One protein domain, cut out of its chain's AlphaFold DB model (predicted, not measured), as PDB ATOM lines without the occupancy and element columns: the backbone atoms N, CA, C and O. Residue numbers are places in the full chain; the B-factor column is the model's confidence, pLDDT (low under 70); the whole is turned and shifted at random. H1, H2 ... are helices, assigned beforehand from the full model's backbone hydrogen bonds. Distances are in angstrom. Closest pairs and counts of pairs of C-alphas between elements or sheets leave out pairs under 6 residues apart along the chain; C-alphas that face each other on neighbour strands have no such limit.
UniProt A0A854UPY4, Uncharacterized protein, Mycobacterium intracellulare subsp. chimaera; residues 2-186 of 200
ATOM      1  N   LEU A   2     -54.384  10.711 -18.030       78.75
ATOM      2  CA  LEU A   2     -53.225  11.620 -18.085       78.75
ATOM      3  C   LEU A   2     -52.826  12.076 -19.507       78.75
ATOM      4  O   LEU A   2     -52.694  13.268 -19.750       78.75
ATOM      5  N   PHE A   3     -52.762  11.161 -20.480       81.88
ATOM      6  CA  PHE A   3     -52.486  11.507 -21.885       81.88
ATOM      7  C   PHE A   3     -53.525  12.456 -22.512       81.88
ATOM      8  O   PHE A   3     -53.177  13.282 -23.351       81.88
ATOM      9  N   ALA A   4     -54.793  12.378 -22.092       84.12
ATOM     10  CA  ALA A   4     -55.851  13.243 -22.617       84.12
ATOM     11  C   ALA A   4     -55.671  14.706 -22.179       84.12
ATOM     12  O   ALA A   4     -56.060  15.602 -22.919       84.12
ATOM     13  N   LEU A   5     -55.035  14.953 -21.025       86.06
ATOM     14  CA  LEU A   5     -54.682  16.308 -20.586       86.06
ATOM     15  C   LEU A   5     -53.670  16.949 -21.540       86.06
ATOM     16  O   LEU A   5     -53.812  18.116 -21.899       86.06
ATOM     17  N   VAL A   6     -52.679  16.176 -21.987       86.56
ATOM     18  CA  VAL A   6     -51.664  16.647 -22.940       86.56
ATOM     19  C   VAL A   6     -52.295  16.925 -24.301       86.56
ATOM     20  O   VAL A   6     -52.092  18.000 -24.854       86.56
ATOM     21  N   VAL A   7     -53.119  16.001 -24.811       87.44
ATOM     22  CA  VAL A   7     -53.854  16.193 -26.074       87.44
ATOM     23  C   VAL A   7     -54.765  17.418 -25.996       87.44
ATOM     24  O   VAL A   7     -54.737  18.254 -26.895       87.44
ATOM     25  N   GLY A   8     -55.520  17.566 -24.905       86.69
ATOM     26  CA  GLY A   8     -56.361  18.737 -24.668       86.69
ATOM     27  C   GLY A   8     -55.556  20.034 -24.701       86.69
ATOM     28  O   GLY A   8     -55.966  20.985 -25.363       86.69
ATOM     29  N   LYS A   9     -54.367  20.046 -24.084       89.38
ATOM     30  CA  LYS A   9     -53.484  21.213 -24.124       89.38
ATOM     31  C   LYS A   9     -52.964  21.493 -25.532       89.38
ATOM     32  O   LYS A   9     -53.025  22.635 -25.965       89.38
ATOM     33  N   ILE A  10     -52.510  20.481 -26.274       87.94
ATOM     34  CA  ILE A  10     -52.072  20.643 -27.674       87.94
ATOM     35  C   ILE A  10     -53.191  21.272 -28.516       87.94
ATOM     36  O   ILE A  10     -52.934  22.219 -29.264       87.94
ATOM     37  N   LEU A  11     -54.431  20.798 -28.363       88.50
ATOM     38  CA  LEU A  11     -55.593  21.331 -29.079       88.50
ATOM     39  C   LEU A  11     -55.894  22.780 -28.683       88.50
ATOM     40  O   LEU A  11     -56.042  23.617 -29.568       88.50
ATOM     41  N   GLU A  12     -55.912  23.089 -27.384       88.38
ATOM     42  CA  GLU A  12     -56.093  24.450 -26.855       88.38
ATOM     43  C   GLU A  12     -55.086  25.430 -27.477       88.38
ATOM     44  O   GLU A  12     -55.456  26.504 -27.958       88.38
ATOM     45  N   VAL A  13     -53.805  25.043 -27.533       85.38
ATOM     46  CA  VAL A  13     -52.773  25.869 -28.168       85.38
ATOM     47  C   VAL A  13     -53.033  25.999 -29.662       85.38
ATOM     48  O   VAL A  13     -52.981  27.108 -30.180       85.38
ATOM     49  N   SER A  14     -53.371  24.911 -30.350       83.88
ATOM     50  CA  SER A  14     -53.562  24.899 -31.806       83.88
ATOM     51  C   SER A  14     -54.715  25.796 -32.274       83.88
ATOM     52  O   SER A  14     -54.600  26.437 -33.314       83.88
ATOM     53  N   VAL A  15     -55.811  25.880 -31.512       86.19
ATOM     54  CA  VAL A  15     -57.006  26.655 -31.904       86.19
ATOM     55  C   VAL A  15     -56.987  28.113 -31.440       86.19
ATOM     56  O   VAL A  15     -57.760  28.924 -31.937       86.19
ATOM     57  N   GLY A  16     -56.108  28.479 -30.503       80.38
ATOM     58  CA  GLY A  16     -56.104  29.817 -29.899       80.38
ATOM     59  C   GLY A  16     -55.466  30.940 -30.737       80.38
ATOM     60  O   GLY A  16     -55.099  31.965 -30.166       80.38
ATOM     61  N   GLY A  17     -55.281  30.753 -32.050       79.12
ATOM     62  CA  GLY A  17     -54.752  31.764 -32.978       79.12
ATOM     63  C   GLY A  17     -53.482  31.340 -33.732       79.12
ATOM     64  O   GLY A  17     -52.919  30.280 -33.444       79.12
ATOM     65  N   PRO A  18     -53.013  32.159 -34.693       81.56
ATOM     66  CA  PRO A  18     -51.884  31.819 -35.554       81.56
ATOM     67  C   PRO A  18     -50.599  31.604 -34.748       81.56
ATOM     68  O   PRO A  18     -50.346  32.277 -33.747       81.56
ATOM     69  N   LEU A  19     -49.788  30.649 -35.197       81.12
ATOM     70  CA  LEU A  19     -48.508  30.284 -34.598       81.12
ATOM     71  C   LEU A  19     -47.410  30.325 -35.670       81.12
ATOM     72  O   LEU A  19     -47.683  29.963 -36.817       81.12
ATOM     73  N   PRO A  20     -46.172  30.715 -35.316       82.75
ATOM     74  CA  PRO A  20     -45.016  30.532 -36.187       82.75
ATOM     75  C   PRO A  20     -44.828  29.060 -36.578       82.75
ATOM     76  O   PRO A  20     -45.178  28.157 -35.815       82.75
ATOM     77  N   ALA A  21     -44.211  28.801 -37.730       84.88
ATOM     78  CA  ALA A  21     -44.012  27.436 -38.220       84.88
ATOM     79  C   ALA A  21     -43.192  26.569 -37.240       84.88
ATOM     80  O   ALA A  21     -43.541  25.413 -37.009       84.88
ATOM     81  N   ALA A  22     -42.176  27.148 -36.588       85.19
ATOM     82  CA  ALA A  22     -41.389  26.476 -35.549       85.19
ATOM     83  C   ALA A  22     -42.215  26.105 -34.298       85.19
ATOM     84  O   ALA A  22     -42.038  25.052 -33.690       85.19
ATOM     85  N   ALA A  23     -43.181  26.942 -33.919       84.38
ATOM     86  CA  ALA A  23     -44.089  26.633 -32.818       84.38
ATOM     87  C   ALA A  23     -45.013  25.452 -33.168       84.38
ATOM     88  O   ALA A  23     -45.294  24.605 -32.317       84.38
ATOM     89  N   ILE A  24     -45.453  25.370 -34.427       87.81
ATOM     90  CA  ILE A  24     -46.254  24.250 -34.936       87.81
ATOM     91  C   ILE A  24     -45.427  22.956 -34.953       87.81
ATOM     92  O   ILE A  24     -45.937  21.913 -34.542       87.81
ATOM     93  N   SER A  25     -44.153  23.001 -35.361       89.88
ATOM     94  CA  SER A  25     -43.292  21.810 -35.356       89.88
ATOM     95  C   SER A  25     -43.055  21.266 -33.943       89.88
ATOM     96  O   SER A  25     -43.154  20.054 -33.743       89.88
ATOM     97  N   HIS A  26     -42.899  22.129 -32.932       89.88
ATOM     98  CA  HIS A  26     -42.833  21.696 -31.531       89.88
ATOM     99  C   HIS A  26     -44.120  20.995 -31.065       89.88
ATOM    100  O   HIS A  26     -44.057  19.967 -30.385       89.88
ATOM    101  N   LEU A  27     -45.301  21.507 -31.442       90.38
ATOM    102  CA  LEU A  27     -46.579  20.846 -31.135       90.38
ATOM    103  C   LEU A  27     -46.677  19.473 -31.801       90.38
ATOM    104  O   LEU A  27     -47.204  18.533 -31.205       90.38
ATOM    105  N   PHE A  28     -46.135  19.340 -33.011       91.94
ATOM    106  CA  PHE A  28     -46.084  18.063 -33.707       91.94
ATOM    107  C   PHE A  28     -45.165  17.058 -32.997       91.94
ATOM    108  O   PHE A  28     -45.569  15.913 -32.788       91.94
ATOM    109  N   VAL A  29     -43.988  17.488 -32.517       91.88
ATOM    110  CA  VAL A  29     -43.117  16.668 -31.650       91.88
ATOM    111  C   VAL A  29     -43.875  16.210 -30.401       91.88
ATOM    112  O   VAL A  29     -43.871  15.019 -30.086       91.88
ATOM    113  N   ALA A  30     -44.576  17.124 -29.718       90.75
ATOM    114  CA  ALA A  30     -45.369  16.800 -28.529       90.75
ATOM    115  C   ALA A  30     -46.458  15.762 -28.828       90.75
ATOM    116  O   ALA A  30     -46.648  14.820 -28.055       90.75
ATOM    117  N   ALA A  31     -47.154  15.905 -29.957       91.25
ATOM    118  CA  ALA A  31     -48.192  14.978 -30.385       91.25
ATOM    119  C   ALA A  31     -47.619  13.581 -30.660       91.25
ATOM    120  O   ALA A  31     -48.123  12.600 -30.112       91.25
ATOM    121  N   VAL A  32     -46.537  13.485 -31.440       92.94
ATOM    122  CA  VAL A  32     -45.865  12.210 -31.755       92.94
ATOM    123  C   VAL A  32     -45.358  11.535 -30.484       92.94
ATOM    124  O   VAL A  32     -45.588  10.341 -30.286       92.94
ATOM    125  N   LEU A  33     -44.725  12.299 -29.592       90.44
ATOM    126  CA  LEU A  33     -44.234  11.797 -28.316       90.44
ATOM    127  C   LEU A  33     -45.385  11.281 -27.441       90.44
ATOM    128  O   LEU A  33     -45.315  10.162 -26.935       90.44
ATOM    129  N   THR A  34     -46.476  12.039 -27.321       90.38
ATOM    130  CA  THR A  34     -47.653  11.666 -26.517       90.38
ATOM    131  C   THR A  34     -48.334  10.413 -27.062       90.38
ATOM    132  O   THR A  34     -48.598   9.479 -26.305       90.38
ATOM    133  N   ILE A  35     -48.595  10.363 -28.373       89.06
ATOM    134  CA  ILE A  35     -49.263   9.230 -29.027       89.06
ATOM    135  C   ILE A  35     -48.376   7.987 -28.953       89.06
ATOM    136  O   ILE A  35     -48.840   6.937 -28.511       89.06
ATOM    137  N   GLY A  36     -47.093   8.095 -29.307       86.12
ATOM    138  CA  GLY A  36     -46.155   6.972 -29.238       86.12
ATOM    139  C   GLY A  36     -46.049   6.387 -27.827       86.12
ATOM    140  O   GLY A  36     -46.014   5.167 -27.649       86.12
ATOM    141  N   SER A  37     -46.084   7.248 -26.814       86.00
ATOM    142  CA  SER A  37     -46.057   6.847 -25.403       86.00
ATOM    143  C   SER A  37     -47.365   6.218 -24.951       86.00
ATOM    144  O   SER A  37     -47.346   5.219 -24.237       86.00
ATOM    145  N   TRP A  38     -48.502   6.730 -25.423       85.31
ATOM    146  CA  TRP A  38     -49.812   6.134 -25.178       85.31
ATOM    147  C   TRP A  38     -49.913   4.722 -25.770       85.31
ATOM    148  O   TRP A  38     -50.349   3.805 -25.069       85.31
ATOM    149  N   VAL A  39     -49.454   4.520 -27.014       83.62
ATOM    150  CA  VAL A  39     -49.376   3.186 -27.639       83.62
ATOM    151  C   VAL A  39     -48.428   2.292 -26.832       83.62
ATOM    152  O   VAL A  39     -48.714   1.121 -26.589       83.62
ATOM    153  N   GLY A  40     -47.314   2.845 -26.342       76.94
ATOM    154  CA  GLY A  40     -46.377   2.142 -25.464       76.94
ATOM    155  C   GLY A  40     -46.968   1.663 -24.163       76.94
ATOM    156  O   GLY A  40     -46.777   0.502 -23.814       76.94
ATOM    157  N   TYR A  41     -47.714   2.529 -23.497       76.75
ATOM    158  CA  TYR A  41     -48.409   2.209 -22.267       76.75
ATOM    159  C   TYR A  41     -49.479   1.128 -22.480       76.75
ATOM    160  O   TYR A  41     -49.571   0.193 -21.689       76.75
ATOM    161  N   HIS A  42     -50.270   1.214 -23.558       74.81
ATOM    162  CA  HIS A  42     -51.337   0.239 -23.829       74.81
ATOM    163  C   HIS A  42     -50.804  -1.137 -24.224       74.81
ATOM    164  O   HIS A  42     -51.347  -2.139 -23.769       74.81
ATOM    165  N   ASN A  43     -49.711  -1.182 -24.985       70.44
ATOM    166  CA  ASN A  43     -49.071  -2.434 -25.391       70.44
ATOM    167  C   ASN A  43     -48.038  -2.928 -24.358       70.44
ATOM    168  O   ASN A  43     -47.280  -3.863 -24.623       70.44
ATOM    169  N   SER A  44     -47.954  -2.285 -23.190       64.19
ATOM    170  CA  SER A  44     -47.036  -2.696 -22.134       64.19
ATOM    171  C   SER A  44     -47.586  -3.892 -21.366       64.19
ATOM    172  O   SER A  44     -48.683  -3.861 -20.819       64.19
ATOM    173  N   VAL A  45     -46.761  -4.930 -21.273       57.88
ATOM    174  CA  VAL A  45     -47.045  -6.163 -20.527       57.88
ATOM    175  C   VAL A  45     -47.083  -5.916 -19.016       57.88
ATOM    176  O   VAL A  45     -47.778  -6.619 -18.305       57.88
ATOM    177  N   ASN A  46     -46.380  -4.893 -18.519       59.47
ATOM    178  CA  ASN A  46     -46.335  -4.557 -17.090       59.47
ATOM    179  C   ASN A  46     -47.476  -3.603 -16.685       59.47
ATOM    180  O   ASN A  46     -47.296  -2.755 -15.807       59.47
ATOM    181  N   ARG A  47     -48.629  -3.675 -17.361       59.97
ATOM    182  CA  ARG A  47     -49.790  -2.848 -17.016       59.97
ATOM    183  C   ARG A  47     -50.232  -3.165 -15.584       59.97
ATOM    184  O   ARG A  47     -49.940  -4.242 -15.082       59.97
ATOM    185  N   VAL A  48     -50.875  -2.196 -14.928       51.75
ATOM    186  CA  VAL A  48     -51.162  -2.119 -13.479       51.75
ATOM    187  C   VAL A  48     -52.015  -3.287 -12.944       51.75
ATOM    188  O   VAL A  48     -53.148  -3.101 -12.519       51.75
ATOM    189  N   ASN A  49     -51.462  -4.495 -12.932       57.56
ATOM    190  CA  ASN A  49     -52.027  -5.675 -12.281       57.56
ATOM    191  C   ASN A  49     -51.516  -5.812 -10.836       57.56
ATOM    192  O   ASN A  49     -51.942  -6.688 -10.089       57.56
ATOM    193  N   TYR A  50     -50.600  -4.930 -10.419       62.91
ATOM    194  CA  TYR A  50     -49.975  -4.958  -9.103       62.91
ATOM    195  C   TYR A  50     -50.564  -3.898  -8.172       62.91
ATOM    196  O   TYR A  50     -50.743  -2.742  -8.554       62.91
ATOM    197  N   PHE A  51     -50.773  -4.269  -6.907       67.62
ATOM    198  CA  PHE A  51     -51.120  -3.316  -5.854       67.62
ATOM    199  C   PHE A  51     -50.018  -2.258  -5.691       67.62
ATOM    200  O   PHE A  51     -48.853  -2.579  -5.430       67.62
ATOM    201  N   LEU A  52     -50.395  -0.984  -5.805       68.88
ATOM    202  CA  LEU A  52     -49.507   0.145  -5.534       68.88
ATOM    203  C   LEU A  52     -49.281   0.268  -4.018       68.88
ATOM    204  O   LEU A  52     -50.225   0.304  -3.233       68.88
ATOM    205  N   ARG A  53     -48.012   0.313  -3.602       74.38
ATOM    206  CA  ARG A  53     -47.570   0.567  -2.220       74.38
ATOM    207  C   ARG A  53     -46.489   1.640  -2.268       74.38
ATOM    208  O   ARG A  53     -45.665   1.594  -3.169       74.38
ATOM    209  N   PHE A  54     -46.425   2.521  -1.268       70.62
ATOM    210  CA  PHE A  54     -45.524   3.689  -1.254       70.62
ATOM    211  C   PHE A  54     -44.073   3.410  -1.686       70.62
ATOM    212  O   PHE A  54     -43.489   4.223  -2.392       70.62
ATOM    213  N   TRP A  55     -43.515   2.249  -1.329       78.88
ATOM    214  CA  TRP A  55     -42.158   1.851  -1.708       78.88
ATOM    215  C   TRP A  55     -42.133   0.506  -2.433       78.88
ATOM    216  O   TRP A  55     -41.655  -0.500  -1.906       78.88
ATOM    217  N   ASN A  56     -42.670   0.468  -3.652       83.00
ATOM    218  CA  ASN A  56     -42.544  -0.688  -4.537       83.00
ATOM    219  C   ASN A  56     -42.236  -0.290  -5.991       83.00
ATOM    220  O   ASN A  56     -42.449   0.848  -6.405       83.00
ATOM    221  N   PHE A  57     -41.718  -1.238  -6.777       83.19
ATOM    222  CA  PHE A  57     -41.375  -0.988  -8.180       83.19
ATOM    223  C   PHE A  57     -42.576  -0.566  -9.048       83.19
ATOM    224  O   PHE A  57     -42.396   0.361  -9.835       83.19
ATOM    225  N   PRO A  58     -43.792  -1.139  -8.894       83.00
ATOM    226  CA  PRO A  58     -44.985  -0.622  -9.566       83.00
ATOM    227  C   PRO A  58     -45.236   0.875  -9.333       83.00
ATOM    228  O   PRO A  58     -45.553   1.593 -10.276       83.00
ATOM    229  N   THR A  59     -45.040   1.370  -8.106       83.69
ATOM    230  CA  THR A  59     -45.207   2.799  -7.789       83.69
ATOM    231  C   THR A  59     -44.124   3.655  -8.435       83.69
ATOM    232  O   THR A  59     -44.419   4.748  -8.905       83.69
ATOM    233  N   LEU A  60     -42.889   3.153  -8.536       85.62
ATOM    234  CA  LEU A  60     -41.828   3.840  -9.279       85.62
ATOM    235  C   LEU A  60     -42.123   3.901 -10.786       85.62
ATOM    236  O   LEU A  60     -41.900   4.942 -11.394       85.62
ATOM    237  N   LEU A  61     -42.659   2.827 -11.384       86.38
ATOM    238  CA  LEU A  61     -43.107   2.848 -12.784       86.38
ATOM    239  C   LEU A  61     -44.248   3.850 -12.990       86.38
ATOM    240  O   LEU A  61     -44.196   4.637 -13.927       86.38
ATOM    241  N   PHE A  62     -45.226   3.880 -12.079       85.62
ATOM    242  CA  PHE A  62     -46.307   4.864 -12.116       85.62
ATOM    243  C   PHE A  62     -45.787   6.305 -12.007       85.62
ATOM    244  O   PHE A  62     -46.237   7.180 -12.743       85.62
ATOM    245  N   LEU A  63     -44.811   6.560 -11.129       88.69
ATOM    246  CA  LEU A  63     -44.178   7.874 -11.020       88.69
ATOM    247  C   LEU A  63     -43.472   8.267 -12.324       88.69
ATOM    248  O   LEU A  63     -43.601   9.408 -12.757       88.69
ATOM    249  N   ILE A  64     -42.774   7.331 -12.977       89.88
ATOM    250  CA  ILE A  64     -42.164   7.581 -14.288       89.88
ATOM    251  C   ILE A  64     -43.227   7.905 -15.337       89.88
ATOM    252  O   ILE A  64     -43.042   8.855 -16.088       89.88
ATOM    253  N   ASP A  65     -44.350   7.185 -15.369       87.25
ATOM    254  CA  ASP A  65     -45.446   7.477 -16.301       87.25
ATOM    255  C   ASP A  65     -46.014   8.895 -16.081       87.25
ATOM    256  O   ASP A  65     -46.322   9.600 -17.043       87.25
ATOM    257  N   VAL A  66     -46.111   9.352 -14.825       87.75
ATOM    258  CA  VAL A  66     -46.511  10.732 -14.493       87.75
ATOM    259  C   VAL A  66     -45.465  11.749 -14.957       87.75
ATOM    260  O   VAL A  66     -45.836  12.757 -15.558       87.75
ATOM    261  N   LEU A  67     -44.175  11.494 -14.714       91.19
ATOM    262  CA  LEU A  67     -43.082  12.372 -15.154       91.19
ATOM    263  C   LEU A  67     -43.014  12.477 -16.680       91.19
ATOM    264  O   LEU A  67     -42.857  13.568 -17.214       91.19
ATOM    265  N   LEU A  68     -43.218  11.365 -17.382       89.06
ATOM    266  CA  LEU A  68     -43.317  11.330 -18.836       89.06
ATOM    267  C   LEU A  68     -44.468  12.215 -19.333       89.06
ATOM    268  O   LEU A  68     -44.267  13.070 -20.187       89.06
ATOM    269  N   VAL A  69     -45.667  12.077 -18.760       87.44
ATOM    270  CA  VAL A  69     -46.808  12.943 -19.108       87.44
ATOM    271  C   VAL A  69     -46.496  14.415 -18.841       87.44
ATOM    272  O   VAL A  69     -46.885  15.273 -19.636       87.44
ATOM    273  N   TYR A  70     -45.807  14.712 -17.740       88.94
ATOM    274  CA  TYR A  70     -45.384  16.066 -17.402       88.94
ATOM    275  C   TYR A  70     -44.424  16.644 -18.455       88.94
ATOM    276  O   TYR A  70     -44.676  17.746 -18.943       88.94
ATOM    277  N   ASP A  71     -43.413  15.885 -18.889       87.06
ATOM    278  CA  ASP A  71     -42.507  16.288 -19.977       87.06
ATOM    279  C   ASP A  71     -43.283  16.621 -21.258       87.06
ATOM    280  O   ASP A  71     -43.025  17.635 -21.911       87.06
ATOM    281  N   TYR A  72     -44.287  15.808 -21.601       84.69
ATOM    282  CA  TYR A  72     -45.095  16.018 -22.806       84.69
ATOM    283  C   TYR A  72     -45.979  17.260 -22.699       84.69
ATOM    284  O   TYR A  72     -46.190  17.955 -23.690       84.69
ATOM    285  N   TRP A  73     -46.503  17.532 -21.503       87.00
ATOM    286  CA  TRP A  73     -47.340  18.696 -21.222       87.00
ATOM    287  C   TRP A  73     -46.549  20.008 -21.262       87.00
ATOM    288  O   TRP A  73     -47.089  21.037 -21.674       87.00
ATOM    289  N   LEU A  74     -45.267  19.983 -20.892       86.94
ATOM    290  CA  LEU A  74     -44.417  21.171 -20.927       86.94
ATOM    291  C   LEU A  74     -44.199  21.706 -22.345       86.94
ATOM    292  O   LEU A  74     -44.153  22.924 -22.518       86.94
ATOM    293  N   VAL A  75     -44.130  20.839 -23.360       84.31
ATOM    294  CA  VAL A  75     -43.912  21.265 -24.754       84.31
ATOM    295  C   VAL A  75     -44.977  22.273 -25.231       84.31
ATOM    296  O   VAL A  75     -44.604  23.402 -25.555       84.31
ATOM    297  N   PRO A  76     -46.294  21.971 -25.226       82.50
ATOM    298  CA  PRO A  76     -47.311  22.934 -25.647       82.50
ATOM    299  C   PRO A  76     -47.406  24.153 -24.716       82.50
ATOM    300  O   PRO A  76     -47.701  25.250 -25.184       82.50
ATOM    301  N   VAL A  77     -47.129  24.015 -23.414       83.69
ATOM    302  CA  VAL A  77     -47.123  25.153 -22.469       83.69
ATOM    303  C   VAL A  77     -46.038  26.167 -22.815       83.69
ATOM    304  O   VAL A  77     -46.271  27.377 -22.769       83.69
ATOM    305  N   MET A  78     -44.860  25.687 -23.208       76.12
ATOM    306  CA  MET A  78     -43.792  26.548 -23.702       76.12
ATOM    307  C   MET A  78     -44.176  27.195 -25.038       76.12
ATOM    308  O   MET A  78     -43.867  28.365 -25.250       76.12
ATOM    309  N   THR A  79     -44.938  26.501 -25.892       73.31
ATOM    310  CA  THR A  79     -45.480  27.076 -27.134       73.31
ATOM    311  C   THR A  79     -46.442  28.248 -26.880       73.31
ATOM    312  O   THR A  79     -46.399  29.245 -27.599       73.31
ATOM    313  N   VAL A  80     -47.264  28.196 -25.822       65.81
ATOM    314  CA  VAL A  80     -48.154  29.315 -25.428       65.81
ATOM    315  C   VAL A  80     -47.370  30.568 -25.046       65.81
ATOM    316  O   VAL A  80     -47.800  31.679 -25.360       65.81
ATOM    317  N   HIS A  81     -46.208  30.417 -24.406       62.19
ATOM    318  CA  HIS A  81     -45.389  31.566 -24.022       62.19
ATOM    319  C   HIS A  81     -44.907  32.363 -25.243       62.19
ATOM    320  O   HIS A  81     -44.850  33.586 -25.157       62.19
ATOM    321  N   TYR A  82     -44.684  31.729 -26.403       61.25
ATOM    322  CA  TYR A  82     -44.388  32.457 -27.649       61.25
ATOM    323  C   TYR A  82     -45.553  33.328 -28.127       61.25
ATOM    324  O   TYR A  82     -45.324  34.407 -28.670       61.25
ATOM    325  N   ARG A  83     -46.799  32.890 -27.908       64.12
ATOM    326  CA  ARG A  83     -47.994  33.666 -28.270       64.12
ATOM    327  C   ARG A  83     -48.157  34.903 -27.386       64.12
ATOM    328  O   ARG A  83     -48.517  35.958 -27.892       64.12
ATOM    329  N   ILE A  84     -47.920  34.768 -26.081       58.62
ATOM    330  CA  ILE A  84     -48.189  35.828 -25.093       58.62
ATOM    331  C   ILE A  84     -47.019  36.817 -24.984       58.62
ATOM    332  O   ILE A  84     -47.246  38.010 -24.815       58.62
ATOM    333  N   ALA A  85     -45.772  36.347 -25.089       56.94
ATOM    334  CA  ALA A  85     -44.592  37.155 -24.779       56.94
ATOM    335  C   ALA A  85     -44.154  38.124 -25.892       56.94
ATOM    336  O   ALA A  85     -43.218  38.882 -25.673       56.94
ATOM    337  N   GLY A  86     -44.793  38.124 -27.067       51.38
ATOM    338  CA  GLY A  86     -44.487  39.099 -28.118       51.38
ATOM    339  C   GLY A  86     -43.013  39.087 -28.558       51.38
ATOM    340  O   GLY A  86     -42.264  40.020 -28.303       51.38
ATOM    341  N   SER A  87     -42.598  38.049 -29.286       50.88
ATOM    342  CA  SER A  87     -41.415  38.038 -30.177       50.88
ATOM    343  C   SER A  87     -39.997  38.322 -29.632       50.88
ATOM    344  O   SER A  87     -39.070  38.319 -30.435       50.88
ATOM    345  N   SER A  88     -39.746  38.516 -28.333       47.75
ATOM    346  CA  SER A  88     -38.376  38.827 -27.866       47.75
ATOM    347  C   SER A  88     -37.493  37.613 -27.547       47.75
ATOM    348  O   SER A  88     -36.302  37.779 -27.291       47.75
ATOM    349  N   SER A  89     -38.032  36.393 -27.562       52.41
ATOM    350  CA  SER A  89     -37.239  35.164 -27.428       52.41
ATOM    351  C   SER A  89     -37.456  34.293 -28.664       52.41
ATOM    352  O   SER A  89     -38.602  33.921 -28.925       52.41
ATOM    353  N   PRO A  90     -36.412  34.005 -29.463       51.50
ATOM    354  CA  PRO A  90     -36.549  33.186 -30.662       51.50
ATOM    355  C   PRO A  90     -36.986  31.756 -30.305       51.50
ATOM    356  O   PRO A  90     -36.674  31.289 -29.209       51.50
ATOM    357  N   PRO A  91     -37.703  31.051 -31.201       58.34
ATOM    358  CA  PRO A  91     -38.024  29.640 -31.032       58.34
ATOM    359  C   PRO A  91     -36.751  28.818 -30.806       58.34
ATOM    360  O   PRO A  91     -35.902  28.696 -31.682       58.34
ATOM    361  N   GLU A  92     -36.594  28.291 -29.595       70.94
ATOM    362  CA  GLU A  92     -35.414  27.537 -29.180       70.94
ATOM    363  C   GLU A  92     -35.652  26.032 -29.321       70.94
ATOM    364  O   GLU A  92     -36.284  25.405 -28.463       70.94
ATOM    365  N   ALA A  93     -35.026  25.421 -30.332       80.81
ATOM    366  CA  ALA A  93     -34.956  23.961 -30.477       80.81
ATOM    367  C   ALA A  93     -34.377  23.261 -29.232       80.81
ATOM    368  O   ALA A  93     -34.586  22.068 -29.024       80.81
ATOM    369  N   PHE A  94     -33.644  23.996 -28.387       86.56
ATOM    370  CA  PHE A  94     -33.066  23.485 -27.148       86.56
ATOM    371  C   PHE A  94     -34.121  22.865 -26.233       86.56
ATOM    372  O   PHE A  94     -33.926  21.753 -25.752       86.56
ATOM    373  N   ARG A  95     -35.251  23.545 -26.010       85.06
ATOM    374  CA  ARG A  95     -36.234  23.109 -25.007       85.06
ATOM    375  C   ARG A  95     -36.967  21.846 -25.447       85.06
ATOM    376  O   ARG A  95     -37.076  20.913 -24.655       85.06
ATOM    377  N   SER A  96     -37.416  21.791 -26.705       86.75
ATOM    378  CA  SER A  96     -38.058  20.591 -27.262       86.75
ATOM    379  C   SER A  96     -37.093  19.404 -27.240       86.75
ATOM    380  O   SER A  96     -37.443  18.328 -26.756       86.75
ATOM    381  N   THR A  97     -35.844  19.620 -27.657       90.44
ATOM    382  CA  THR A  97     -34.804  18.584 -27.652       90.44
ATOM    383  C   THR A  97     -34.468  18.113 -26.235       90.44
ATOM    384  O   THR A  97     -34.324  16.911 -26.007       90.44
ATOM    385  N   ALA A  98     -34.385  19.026 -25.263       92.00
ATOM    386  CA  ALA A  98     -34.111  18.699 -23.867       92.00
ATOM    387  C   ALA A  98     -35.231  17.848 -23.255       92.00
ATOM    388  O   ALA A  98     -34.937  16.835 -22.625       92.00
ATOM    389  N   LEU A  99     -36.498  18.199 -23.500       92.38
ATOM    390  CA  LEU A  99     -37.655  17.427 -23.028       92.38
ATOM    391  C   LEU A  99     -37.727  16.040 -23.683       92.38
ATOM    392  O   LEU A  99     -37.967  15.049 -23.001       92.38
ATOM    393  N   VAL A 100     -37.446  15.928 -24.986       93.06
ATOM    394  CA  VAL A 100     -37.373  14.617 -25.658       93.06
ATOM    395  C   VAL A 100     -36.216  13.772 -25.108       93.06
ATOM    396  O   VAL A 100     -36.371  12.567 -24.914       93.06
ATOM    397  N   THR A 101     -35.074  14.394 -24.805       95.50
ATOM    398  CA  THR A 101     -33.920  13.711 -24.193       95.50
ATOM    399  C   THR A 101     -34.240  13.244 -22.768       95.50
ATOM    400  O   THR A 101     -33.900  12.119 -22.398       95.50
ATOM    401  N   ALA A 102     -34.941  14.066 -21.980       95.12
ATOM    402  CA  ALA A 102     -35.425  13.703 -20.650       95.12
ATOM    403  C   ALA A 102     -36.413  12.525 -20.712       95.12
ATOM    404  O   ALA A 102     -36.230  11.534 -20.004       95.12
ATOM    405  N   ALA A 103     -37.363  12.553 -21.649       94.19
ATOM    406  CA  ALA A 103     -38.276  11.440 -21.886       94.19
ATOM    407  C   ALA A 103     -37.532  10.152 -22.290       94.19
ATOM    408  O   ALA A 103     -37.860   9.067 -21.807       94.19
ATOM    409  N   ALA A 104     -36.491  10.249 -23.126       94.81
ATOM    410  CA  ALA A 104     -35.657   9.103 -23.487       94.81
ATOM    411  C   ALA A 104     -34.919   8.513 -22.272       94.81
ATOM    412  O   ALA A 104     -34.855   7.290 -22.119       94.81
ATOM    413  N   LEU A 105     -34.421   9.363 -21.368       96.06
ATOM    414  CA  LEU A 105     -33.824   8.928 -20.104       96.06
ATOM    415  C   LEU A 105     -34.855   8.237 -19.196       96.06
ATOM    416  O   LEU A 105     -34.563   7.195 -18.605       96.06
ATOM    417  N   LEU A 106     -36.075   8.770 -19.124       94.50
ATOM    418  CA  LEU A 106     -37.177   8.157 -18.385       94.50
ATOM    419  C   LEU A 106     -37.574   6.793 -18.971       94.50
ATOM    420  O   LEU A 106     -37.815   5.864 -18.202       94.50
ATOM    421  N   TYR A 107     -37.553   6.607 -20.298       92.44
ATOM    422  CA  TYR A 107     -37.759   5.282 -20.905       92.44
ATOM    423  C   TYR A 107     -36.690   4.271 -20.496       92.44
ATOM    424  O   TYR A 107     -37.012   3.108 -20.248       92.44
ATOM    425  N   ILE A 108     -35.429   4.699 -20.396       93.69
ATOM    426  CA  ILE A 108     -34.353   3.844 -19.885       93.69
ATOM    427  C   ILE A 108     -34.654   3.449 -18.438       93.69
ATOM    428  O   ILE A 108     -34.655   2.259 -18.118       93.69
ATOM    429  N   ALA A 109     -34.945   4.422 -17.571       92.94
ATOM    430  CA  ALA A 109     -35.270   4.161 -16.170       92.94
ATOM    431  C   ALA A 109     -36.442   3.174 -16.036       92.94
ATOM    432  O   ALA A 109     -36.360   2.207 -15.273       92.94
ATOM    433  N   TRP A 110     -37.487   3.369 -16.844       90.69
ATOM    434  CA  TRP A 110     -38.651   2.493 -16.914       90.69
ATOM    435  C   TRP A 110     -38.256   1.055 -17.275       90.69
ATOM    436  O   TRP A 110     -38.596   0.115 -16.553       90.69
ATOM    437  N   ASP A 111     -37.469   0.869 -18.341       88.19
ATOM    438  CA  ASP A 111     -37.033  -0.456 -18.794       88.19
ATOM    439  C   ASP A 111     -36.161  -1.180 -17.743       88.19
ATOM    440  O   ASP A 111     -36.270  -2.399 -17.563       88.19
ATOM    441  N   PHE A 112     -35.301  -0.454 -17.019       89.69
ATOM    442  CA  PHE A 112     -34.466  -1.029 -15.958       89.69
ATOM    443  C   PHE A 112     -35.275  -1.431 -14.721       89.69
ATOM    444  O   PHE A 112     -35.022  -2.492 -14.143       89.69
ATOM    445  N   ILE A 113     -36.265  -0.629 -14.322       88.19
ATOM    446  CA  ILE A 113     -37.176  -0.983 -13.225       88.19
ATOM    447  C   ILE A 113     -38.028  -2.191 -13.619       88.19
ATOM    448  O   ILE A 113     -38.152  -3.132 -12.832       88.19
ATOM    449  N   ALA A 114     -38.536  -2.231 -14.853       83.44
ATOM    450  CA  ALA A 114     -39.273  -3.375 -15.380       83.44
ATOM    451  C   ALA A 114     -38.435  -4.667 -15.354       83.44
ATOM    452  O   ALA A 114     -38.930  -5.718 -14.943       83.44
ATOM    453  N   LEU A 115     -37.146  -4.597 -15.713       84.06
ATOM    454  CA  LEU A 115     -36.223  -5.731 -15.592       84.06
ATOM    455  C   LEU A 115     -36.027  -6.162 -14.133       84.06
ATOM    456  O   LEU A 115     -36.023  -7.356 -13.828       84.06
ATOM    457  N   ARG A 116     -35.857  -5.202 -13.216       84.00
ATOM    458  CA  ARG A 116     -35.709  -5.490 -11.781       84.00
ATOM    459  C   ARG A 116     -36.946  -6.180 -11.215       84.00
ATOM    460  O   ARG A 116     -36.786  -7.124 -10.446       84.00
ATOM    461  N   MET A 117     -38.145  -5.777 -11.637       80.75
ATOM    462  CA  MET A 117     -39.391  -6.454 -11.267       80.75
ATOM    463  C   MET A 117     -39.387  -7.917 -11.704       80.75
ATOM    464  O   MET A 117     -39.547  -8.787 -10.848       80.75
ATOM    465  N   ARG A 118     -39.093  -8.182 -12.987       76.75
ATOM    466  CA  ARG A 118     -39.033  -9.543 -13.559       76.75
ATOM    467  C   ARG A 118     -38.034 -10.454 -12.849       76.75
ATOM    468  O   ARG A 118     -38.269 -11.647 -12.720       76.75
ATOM    469  N   ARG A 119     -36.915  -9.902 -12.371       78.31
ATOM    470  CA  ARG A 119     -35.883 -10.663 -11.642       78.31
ATOM    471  C   ARG A 119     -36.208 -10.912 -10.172       78.31
ATOM    472  O   ARG A 119     -35.567 -11.750  -9.554       78.31
ATOM    473  N   SER A 120     -37.130 -10.155  -9.584       73.25
ATOM    474  CA  SER A 120     -37.291 -10.141  -8.126       73.25
ATOM    475  C   SER A 120     -38.151 -11.275  -7.560       73.25
ATOM    476  O   SER A 120     -38.322 -11.311  -6.343       73.25
ATOM    477  N   GLY A 121     -38.723 -12.155  -8.395       65.62
ATOM    478  CA  GLY A 121     -39.613 -13.262  -7.992       65.62
ATOM    479  C   GLY A 121     -40.931 -12.834  -7.319       65.62
ATOM    480  O   GLY A 121     -41.879 -13.595  -7.255       65.62
ATOM    481  N   LYS A 122     -41.026 -11.588  -6.839       68.50
ATOM    482  CA  LYS A 122     -42.189 -11.010  -6.145       68.50
ATOM    483  C   LYS A 122     -43.282 -10.502  -7.086       68.50
ATOM    484  O   LYS A 122     -44.390 -10.237  -6.633       68.50
ATOM    485  N   TYR A 123     -42.954 -10.302  -8.361       66.31
ATOM    486  CA  TYR A 123     -43.853  -9.780  -9.392       66.31
ATOM    487  C   TYR A 123     -43.867 -10.782 -10.558       66.31
ATOM    488  O   TYR A 123     -43.352 -10.514 -11.642       66.31
ATOM    489  N   GLU A 124     -44.360 -11.992 -10.292       55.78
ATOM    490  CA  GLU A 124     -44.422 -13.096 -11.256       55.78
ATOM    491  C   GLU A 124     -45.646 -12.955 -12.168       55.78
ATOM    492  O   GLU A 124     -46.718 -13.475 -11.889       55.78
ATOM    493  N   GLU A 125     -45.481 -12.238 -13.280       56.97
ATOM    494  CA  GLU A 125     -46.342 -12.425 -14.463       56.97
ATOM    495  C   GLU A 125     -45.550 -12.960 -15.665       56.97
ATOM    496  O   GLU A 125     -46.104 -13.691 -16.486       56.97
ATOM    497  N   ARG A 126     -44.239 -12.664 -15.753       56.25
ATOM    498  CA  ARG A 126     -43.299 -13.307 -16.686       56.25
ATOM    499  C   ARG A 126     -41.903 -13.455 -16.075       56.25
ATOM    500  O   ARG A 126     -41.365 -12.451 -15.595       56.25
ATOM    501  N   PRO A 127     -41.306 -14.657 -16.121       58.88
ATOM    502  CA  PRO A 127     -39.957 -14.868 -15.625       58.88
ATOM    503  C   PRO A 127     -38.915 -14.095 -16.456       58.88
ATOM    504  O   PRO A 127     -39.165 -13.622 -17.571       58.88
ATOM    505  N   ALA A 128     -37.743 -13.862 -15.860       59.22
ATOM    506  CA  ALA A 128     -36.670 -13.049 -16.446       59.22
ATOM    507  C   ALA A 128     -36.006 -13.681 -17.688       59.22
ATOM    508  O   ALA A 128     -35.230 -13.015 -18.368       59.22
ATOM    509  N   ASP A 129     -36.306 -14.944 -17.968       58.59
ATOM    510  CA  ASP A 129     -35.906 -15.712 -19.148       58.59
ATOM    511  C   ASP A 129     -36.595 -15.231 -20.440       58.59
ATOM    512  O   ASP A 129     -36.011 -15.321 -21.514       58.59
ATOM    513  N   GLN A 130     -37.787 -14.632 -20.341       63.53
ATOM    514  CA  GLN A 130     -38.526 -14.010 -21.454       63.53
ATOM    515  C   GLN A 130     -38.190 -12.517 -21.633       63.53
ATOM    516  O   GLN A 130     -38.979 -11.716 -22.153       63.53
ATOM    517  N   ASP A 131     -37.036 -12.095 -21.122       69.06
ATOM    518  CA  ASP A 131     -36.525 -10.748 -21.316       69.06
ATOM    519  C   ASP A 131     -36.015 -10.549 -22.749       69.06
ATOM    520  O   ASP A 131     -35.421 -11.440 -23.349       69.06
ATOM    521  N   VAL A 132     -36.223  -9.348 -23.296       77.00
ATOM    522  CA  VAL A 132     -35.764  -8.984 -24.645       77.00
ATOM    523  C   VAL A 132     -34.782  -7.818 -24.520       77.00
ATOM    524  O   VAL A 132     -35.197  -6.655 -24.588       77.00
ATOM    525  N   PRO A 133     -33.471  -8.088 -24.341       82.69
ATOM    526  CA  PRO A 133     -32.458  -7.050 -24.146       82.69
ATOM    527  C   PRO A 133     -32.424  -6.006 -25.265       82.69
ATOM    528  O   PRO A 133     -32.179  -4.831 -25.001       82.69
ATOM    529  N   ALA A 134     -32.746  -6.412 -26.499       83.50
ATOM    530  CA  ALA A 134     -32.826  -5.526 -27.657       83.50
ATOM    531  C   ALA A 134     -33.764  -4.323 -27.433       83.50
ATOM    532  O   ALA A 134     -33.459  -3.218 -27.880       83.50
ATOM    533  N   ARG A 135     -34.857  -4.488 -26.669       85.00
ATOM    534  CA  ARG A 135     -35.779  -3.382 -26.347       85.00
ATOM    535  C   ARG A 135     -35.120  -2.307 -25.484       85.00
ATOM    536  O   ARG A 135     -35.434  -1.134 -25.655       85.00
ATOM    537  N   ARG A 136     -34.192  -2.692 -24.599       89.25
ATOM    538  CA  ARG A 136     -33.407  -1.749 -23.784       89.25
ATOM    539  C   ARG A 136     -32.371  -1.020 -24.619       89.25
ATOM    540  O   ARG A 136     -32.218   0.188 -24.474       89.25
ATOM    541  N   TYR A 137     -31.686  -1.741 -25.506       90.75
ATOM    542  CA  TYR A 137     -30.723  -1.124 -26.416       90.75
ATOM    543  C   TYR A 137     -31.391  -0.102 -27.337       90.75
ATOM    544  O   TYR A 137     -30.795   0.938 -27.585       90.75
ATOM    545  N   ALA A 138     -32.644  -0.323 -27.752       92.50
ATOM    546  CA  ALA A 138     -33.417   0.678 -28.487       92.50
ATOM    547  C   ALA A 138     -33.647   1.970 -27.673       92.50
ATOM    548  O   ALA A 138     -33.465   3.063 -28.206       92.50
ATOM    549  N   SER A 139     -33.986   1.868 -26.381       93.25
ATOM    550  CA  SER A 139     -34.143   3.038 -25.495       93.25
ATOM    551  C   SER A 139     -32.817   3.764 -25.253       93.25
ATOM    552  O   SER A 139     -32.768   4.992 -25.291       93.25
ATOM    553  N   ILE A 140     -31.726   3.015 -25.064       95.06
ATOM    554  CA  ILE A 140     -30.375   3.575 -24.918       95.06
ATOM    555  C   ILE A 140     -29.938   4.281 -26.206       95.06
ATOM    556  O   ILE A 140     -29.431   5.397 -26.145       95.06
ATOM    557  N   ALA A 141     -30.170   3.671 -27.370       95.94
ATOM    558  CA  ALA A 141     -29.861   4.274 -28.661       95.94
ATOM    559  C   ALA A 141     -30.655   5.569 -28.879       95.94
ATOM    560  O   ALA A 141     -30.067   6.575 -29.266       95.94
ATOM    561  N   LEU A 142     -31.957   5.580 -28.561       96.75
ATOM    562  CA  LEU A 142     -32.767   6.799 -28.613       96.75
ATOM    563  C   LEU A 142     -32.180   7.898 -27.716       96.75
ATOM    564  O   LEU A 142     -32.049   9.037 -28.158       96.75
ATOM    565  N   PHE A 143     -31.800   7.571 -26.479       97.38
ATOM    566  CA  PHE A 143     -31.179   8.537 -25.571       97.38
ATOM    567  C   PHE A 143     -29.858   9.082 -26.119       97.38
ATOM    568  O   PHE A 143     -29.664  10.290 -26.130       97.38
ATOM    569  N   ILE A 144     -28.972   8.223 -26.633       97.62
ATOM    570  CA  ILE A 144     -27.695   8.661 -27.217       97.62
ATOM    571  C   ILE A 144     -27.938   9.601 -28.405       97.62
ATOM    572  O   ILE A 144     -27.304  10.649 -28.493       97.62
ATOM    573  N   LEU A 145     -28.870   9.263 -29.301       97.69
ATOM    574  CA  LEU A 145     -29.169  10.070 -30.488       97.69
ATOM    575  C   LEU A 145     -29.816  11.417 -30.127       97.69
ATOM    576  O   LEU A 145     -29.461  12.450 -30.699       97.69
ATOM    577  N   THR A 146     -30.727  11.431 -29.155       96.00
ATOM    578  CA  THR A 146     -31.380  12.664 -28.678       96.00
ATOM    579  C   THR A 146     -30.418  13.543 -27.879       96.00
ATOM    580  O   THR A 146     -30.361  14.743 -28.127       96.00
ATOM    581  N   ALA A 147     -29.555  12.961 -27.040       96.25
ATOM    582  CA  ALA A 147     -28.486  13.677 -26.342       96.25
ATOM    583  C   ALA A 147     -27.429  14.243 -27.306       96.25
ATOM    584  O   ALA A 147     -26.976  15.374 -27.128       96.25
ATOM    585  N   ALA A 148     -27.061  13.501 -28.357       97.06
ATOM    586  CA  ALA A 148     -26.179  14.004 -29.410       97.06
ATOM    587  C   ALA A 148     -26.825  15.180 -30.160       97.06
ATOM    588  O   ALA A 148     -26.177  16.201 -30.384       97.06
ATOM    589  N   THR A 149     -28.118  15.071 -30.479       95.19
ATOM    590  CA  THR A 149     -28.894  16.171 -31.072       95.19
ATOM    591  C   THR A 149     -28.912  17.385 -30.143       95.19
ATOM    592  O   THR A 149     -28.638  18.496 -30.590       95.19
ATOM    593  N   LEU A 150     -29.136  17.180 -28.841       93.94
ATOM    594  CA  LEU A 150     -29.108  18.241 -27.835       93.94
ATOM    595  C   LEU A 150     -27.749  18.937 -27.782       93.94
ATOM    596  O   LEU A 150     -27.696  20.161 -27.787       93.94
ATOM    597  N   ALA A 151     -26.651  18.179 -27.794       94.06
ATOM    598  CA  ALA A 151     -25.304  18.741 -27.811       94.06
ATOM    599  C   ALA A 151     -25.065  19.615 -29.056       94.06
ATOM    600  O   ALA A 151     -24.524  20.715 -28.942       94.06
ATOM    601  N   VAL A 152     -25.523  19.169 -30.234       93.06
ATOM    602  CA  VAL A 152     -25.450  19.957 -31.476       93.06
ATOM    603  C   VAL A 152     -26.294  21.226 -31.380       93.06
ATOM    604  O   VAL A 152     -25.833  22.290 -31.789       93.06
ATOM    605  N   VAL A 153     -27.500  21.148 -30.816       90.94
ATOM    606  CA  VAL A 153     -28.378  22.309 -30.611       90.94
ATOM    607  C   VAL A 153     -27.754  23.311 -29.636       90.94
ATOM    608  O   VAL A 153     -27.738  24.502 -29.935       90.94
ATOM    609  N   CYS A 154     -27.171  22.849 -28.525       90.00
ATOM    610  CA  CYS A 154     -26.437  23.695 -27.578       90.00
ATOM    611  C   CYS A 154     -25.234  24.385 -28.229       90.00
ATOM    612  O   CYS A 154     -24.942  25.536 -27.911       90.00
ATOM    613  N   TRP A 155     -24.543  23.689 -29.137       89.38
ATOM    614  CA  TRP A 155     -23.401  24.234 -29.865       89.38
ATOM    615  C   TRP A 155     -23.823  25.269 -30.909       89.38
ATOM    616  O   TRP A 155     -23.219  26.331 -31.020       89.38
ATOM    617  N   LYS A 156     -24.810  24.931 -31.745       88.69
ATOM    618  CA  LYS A 156     -25.186  25.728 -32.921       88.69
ATOM    619  C   LYS A 156     -26.174  26.843 -32.609       88.69
ATOM    620  O   LYS A 156     -26.237  27.776 -33.398       88.69
ATOM    621  N   GLN A 157     -26.926  26.722 -31.514       83.69
ATOM    622  CA  GLN A 157     -27.931  27.684 -31.058       83.69
ATOM    623  C   GLN A 157     -28.833  28.170 -32.211       83.69
ATOM    624  O   GLN A 157     -28.792  29.334 -32.606       83.69
ATOM    625  N   PRO A 158     -29.608  27.265 -32.839       78.12
ATOM    626  CA  PRO A 158     -30.486  27.647 -33.935       78.12
ATOM    627  C   PRO A 158     -31.598  28.575 -33.425       78.12
ATOM    628  O   PRO A 158     -32.393  28.185 -32.574       78.12
ATOM    629  N   HIS A 159     -31.650  29.790 -33.978       72.94
ATOM    630  CA  HIS A 159     -32.630  30.828 -33.621       72.94
ATOM    631  C   HIS A 159     -33.582  31.197 -34.769       72.94
ATOM    632  O   HIS A 159     -34.389  32.112 -34.634       72.94
ATOM    633  N   THR A 160     -33.480  30.514 -35.912       79.31
ATOM    634  CA  THR A 160     -34.352  30.714 -37.076       79.31
ATOM    635  C   THR A 160     -35.294  29.527 -37.262       79.31
ATOM    636  O   THR A 160     -34.977  28.406 -36.870       79.31
ATOM    637  N   ASP A 161     -36.448  29.755 -37.891       81.44
ATOM    638  CA  ASP A 161     -37.494  28.731 -38.015       81.44
ATOM    639  C   ASP A 161     -37.020  27.466 -38.746       81.44
ATOM    640  O   ASP A 161     -37.282  26.355 -38.299       81.44
ATOM    641  N   ALA A 162     -36.282  27.611 -39.851       87.12
ATOM    642  CA  ALA A 162     -35.848  26.482 -40.675       87.12
ATOM    643  C   ALA A 162     -35.010  25.422 -39.918       87.12
ATOM    644  O   ALA A 162     -35.374  24.244 -39.963       87.12
ATOM    645  N   PRO A 163     -33.915  25.770 -39.209       88.56
ATOM    646  CA  PRO A 163     -33.155  24.789 -38.440       88.56
ATOM    647  C   PRO A 163     -33.930  24.241 -37.236       88.56
ATOM    648  O   PRO A 163     -33.716  23.086 -36.880       88.56
ATOM    649  N   VAL A 164     -34.841  25.012 -36.630       88.81
ATOM    650  CA  VAL A 164     -35.708  24.508 -35.550       88.81
ATOM    651  C   VAL A 164     -36.645  23.423 -36.078       88.81
ATOM    652  O   VAL A 164     -36.688  22.328 -35.523       88.81
ATOM    653  N   ILE A 165     -37.313  23.684 -37.205       90.94
ATOM    654  CA  ILE A 165     -38.188  22.718 -37.880       90.94
ATOM    655  C   ILE A 165     -37.401  21.469 -38.292       90.94
ATOM    656  O   ILE A 165     -37.902  20.354 -38.154       90.94
ATOM    657  N   LEU A 166     -36.161  21.629 -38.767       93.75
ATOM    658  CA  LEU A 166     -35.295  20.498 -39.105       93.75
ATOM    659  C   LEU A 166     -34.984  19.633 -37.876       93.75
ATOM    660  O   LEU A 166     -35.096  18.411 -37.955       93.75
ATOM    661  N   VAL A 167     -34.613  20.250 -36.749       93.62
ATOM    662  CA  VAL A 167     -34.349  19.531 -35.493       93.62
ATOM    663  C   VAL A 167     -35.601  18.797 -35.024       93.62
ATOM    664  O   VAL A 167     -35.533  17.603 -34.748       93.62
ATOM    665  N   ASP A 168     -36.752  19.465 -35.004       92.94
ATOM    666  CA  ASP A 168     -38.023  18.836 -34.641       92.94
ATOM    667  C   ASP A 168     -38.366  17.664 -35.575       92.94
ATOM    668  O   ASP A 168     -38.798  16.607 -35.114       92.94
ATOM    669  N   GLY A 169     -38.107  17.804 -36.878       95.19
ATOM    670  CA  GLY A 169     -38.254  16.726 -37.856       95.19
ATOM    671  C   GLY A 169     -37.364  15.520 -37.546       95.19
ATOM    672  O   GLY A 169     -37.837  14.384 -37.574       95.19
ATOM    673  N   ILE A 170     -36.098  15.752 -37.176       96.06
ATOM    674  CA  ILE A 170     -35.179  14.694 -36.727       96.06
ATOM    675  C   ILE A 170     -35.737  14.001 -35.479       96.06
ATOM    676  O   ILE A 170     -35.788  12.772 -35.440       96.06
ATOM    677  N   LEU A 171     -36.203  14.760 -34.482       95.38
ATOM    678  CA  LEU A 171     -36.778  14.199 -33.254       95.38
ATOM    679  C   LEU A 171     -38.015  13.343 -33.542       95.38
ATOM    680  O   LEU A 171     -38.129  12.241 -33.010       95.38
ATOM    681  N   VAL A 172     -38.913  13.800 -34.419       96.25
ATOM    682  CA  VAL A 172     -40.086  13.024 -34.845       96.25
ATOM    683  C   VAL A 172     -39.671  11.706 -35.488       96.25
ATOM    684  O   VAL A 172     -40.187  10.654 -35.109       96.25
ATOM    685  N   VAL A 173     -38.722  11.742 -36.428       97.00
ATOM    686  CA  VAL A 173     -38.225  10.531 -37.095       97.00
ATOM    687  C   VAL A 173     -37.621   9.569 -36.073       97.00
ATOM    688  O   VAL A 173     -37.959   8.386 -36.083       97.00
ATOM    689  N   LEU A 174     -36.794  10.064 -35.149       96.31
ATOM    690  CA  LEU A 174     -36.208   9.249 -34.083       96.31
ATOM    691  C   LEU A 174     -37.279   8.596 -33.200       96.31
ATOM    692  O   LEU A 174     -37.180   7.404 -32.914       96.31
ATOM    693  N   LEU A 175     -38.313   9.341 -32.801       94.81
ATOM    694  CA  LEU A 175     -39.407   8.831 -31.970       94.81
ATOM    695  C   LEU A 175     -40.235   7.762 -32.689       94.81
ATOM    696  O   LEU A 175     -40.547   6.730 -32.090       94.81
ATOM    697  N   ILE A 176     -40.558   7.977 -33.968       95.06
ATOM    698  CA  ILE A 176     -41.293   7.003 -34.787       95.06
ATOM    699  C   ILE A 176     -40.455   5.738 -34.980       95.06
ATOM    700  O   ILE A 176     -40.945   4.641 -34.719       95.06
ATOM    701  N   LEU A 177     -39.184   5.869 -35.373       94.31
ATOM    702  CA  LEU A 177     -38.288   4.724 -35.560       94.31
ATOM    703  C   LEU A 177     -38.122   3.928 -34.267       94.31
ATOM    704  O   LEU A 177     -38.290   2.710 -34.271       94.31
ATOM    705  N   TYR A 178     -37.858   4.608 -33.150       93.06
ATOM    706  CA  TYR A 178     -37.790   3.982 -31.832       93.06
ATOM    707  C   TYR A 178     -39.060   3.189 -31.516       93.06
ATOM    708  O   TYR A 178     -38.981   2.048 -31.048       93.06
ATOM    709  N   ARG A 179     -40.232   3.772 -31.791       90.50
ATOM    710  CA  ARG A 179     -41.517   3.130 -31.521       90.50
ATOM    711  C   ARG A 179     -41.698   1.868 -32.356       90.50
ATOM    712  O   ARG A 179     -41.963   0.814 -31.781       90.50
ATOM    713  N   THR A 180     -41.495   1.967 -33.666       90.31
ATOM    714  CA  THR A 180     -41.604   0.841 -34.601       90.31
ATOM    715  C   THR A 180     -40.634  -0.279 -34.233       90.31
ATOM    716  O   THR A 180     -41.021  -1.445 -34.208       90.31
ATOM    717  N   ILE A 181     -39.396   0.062 -33.862       90.94
ATOM    718  CA  ILE A 181     -38.399  -0.911 -33.405       90.94
ATOM    719  C   ILE A 181     -38.863  -1.595 -32.113       90.94
ATOM    720  O   ILE A 181     -38.858  -2.821 -32.042       90.94
ATOM    721  N   LYS A 182     -39.296  -0.852 -31.082       85.69
ATOM    722  CA  LYS A 182     -39.756  -1.480 -29.826       85.69
ATOM    723  C   LYS A 182     -40.992  -2.350 -30.016       85.69
ATOM    724  O   LYS A 182     -41.134  -3.332 -29.287       85.69
ATOM    725  N   GLU A 183     -41.869  -1.991 -30.944       85.25
ATOM    726  CA  GLU A 183     -43.041  -2.787 -31.288       85.25
ATOM    727  C   GLU A 183     -42.649  -4.076 -32.013       85.25
ATOM    728  O   GLU A 183     -43.007  -5.150 -31.541       85.25
ATOM    729  N   GLY A 184     -41.805  -3.996 -33.048       84.81
ATOM    730  CA  GLY A 184     -41.300  -5.174 -33.764       84.81
ATOM    731  C   GLY A 184     -40.450  -6.116 -32.902       84.81
ATOM    732  O   GLY A 184     -40.413  -7.318 -33.145       84.81
ATOM    733  N   LEU A 185     -39.801  -5.597 -31.856       84.88
ATOM    734  CA  LEU A 185     -39.067  -6.397 -30.869       84.88
ATOM    735  C   LEU A 185     -39.963  -7.007 -29.778       84.88
ATOM    736  O   LEU A 185     -39.457  -7.703 -28.896       84.88
ATOM    737  N   THR A 186     -41.264  -6.711 -29.757       77.25
ATOM    738  CA  THR A 186     -42.192  -7.288 -28.777       77.25
ATOM    739  C   THR A 186     -42.670  -8.657 -29.287       77.25
ATOM    740  O   THR A 186     -43.292  -8.710 -30.343       77.25
TER     741      THR A 186
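What this domain is: This is residues 2 to 186 of the 200 residues of an uncharacterized protein of Mycobacterium intracellulare subsp. chimaera (UniProt A0A854UPY4). Six long helices stand side by side in an up-and-down bundle, each running against the one before it, set in two layers of three: H1, H2 and H6 in one row, H3, H4 and H5 in the other. The two long links, residues 43 to 56 and 120 to 132, lie at one end of the bundle, and the three shorter links lie at the other. The 185 printed residues hold helices H1 to H6 in chain order and no named strand; the class is all helix. The whole is compact, with a radius of gyration of the C-alphas of 17.6 A, yet elongated, spanning 56 by 29 by 26 A.

How they stand to each other: H1, residues 2 to 15, touches H2, residues 21 to 42, closest at the C-alphas of Ile 10 and Leu 27, 6.5 A apart; they form a helical hairpin at a shallow tilt of 21 degrees. H3, residues 57 to 84, touches H1 the same way at 8 degrees, with the C-alphas of Val 6 and Trp 73 closest at 5.1 A. With residues 69 to 82 alone, H3 also touches H2, Tyr 72 to Ala 30, 5.8 A between C-alphas. H4, residues 93 to 119, runs opposite ways to H3 at 9 degrees and touches it, the C-alphas of Asp 71 and Leu 99 being closest at 5.8 A. H2 and H4 only just touch, with 3 pairs of C-alphas within 8 A, closest His 26 and Ser 96 at 6.5 A. H5, residues 133 to 156, touches H4, closest at the C-alphas of Ala 104 and Phe 143, 5.0 A. H6, residues 161 to 184, touches H2 the same way at 12 degrees, closest at the C-alphas of Ala 22 and Asp 161, 5.1 A. H5 and H6 touch in a hairpin at 6 degrees, the C-alphas of Arg 135 and Lys 182 closest at 5.6 A. Among the pairs apart are H1 and H5, and H3 and H6. Every O i to N i+4 pair is within hydrogen-bond range in H2, H4, H5 and H6; H1 has 9 of 10 and H3 20 of 24.

Where its parts are: H1 begins at C-alpha 2 (-53.225, 11.620, -18.085) and is 20.8 A long. H2 measures 31.6 A, H3 41.1 A, H4 39.4 A and H5 34.7 A. H6, 34.4 A, ends at C-alpha 184 (-41.300, -5.174, -33.764).

The domain as a whole: The farthest C-alphas, Gly 86 and Gly 121, are 56.3 A apart. The printed part has no cut. In the model, pLDDT is under 70 at residues 44 to 52, 80 to 91 and 121 to 131.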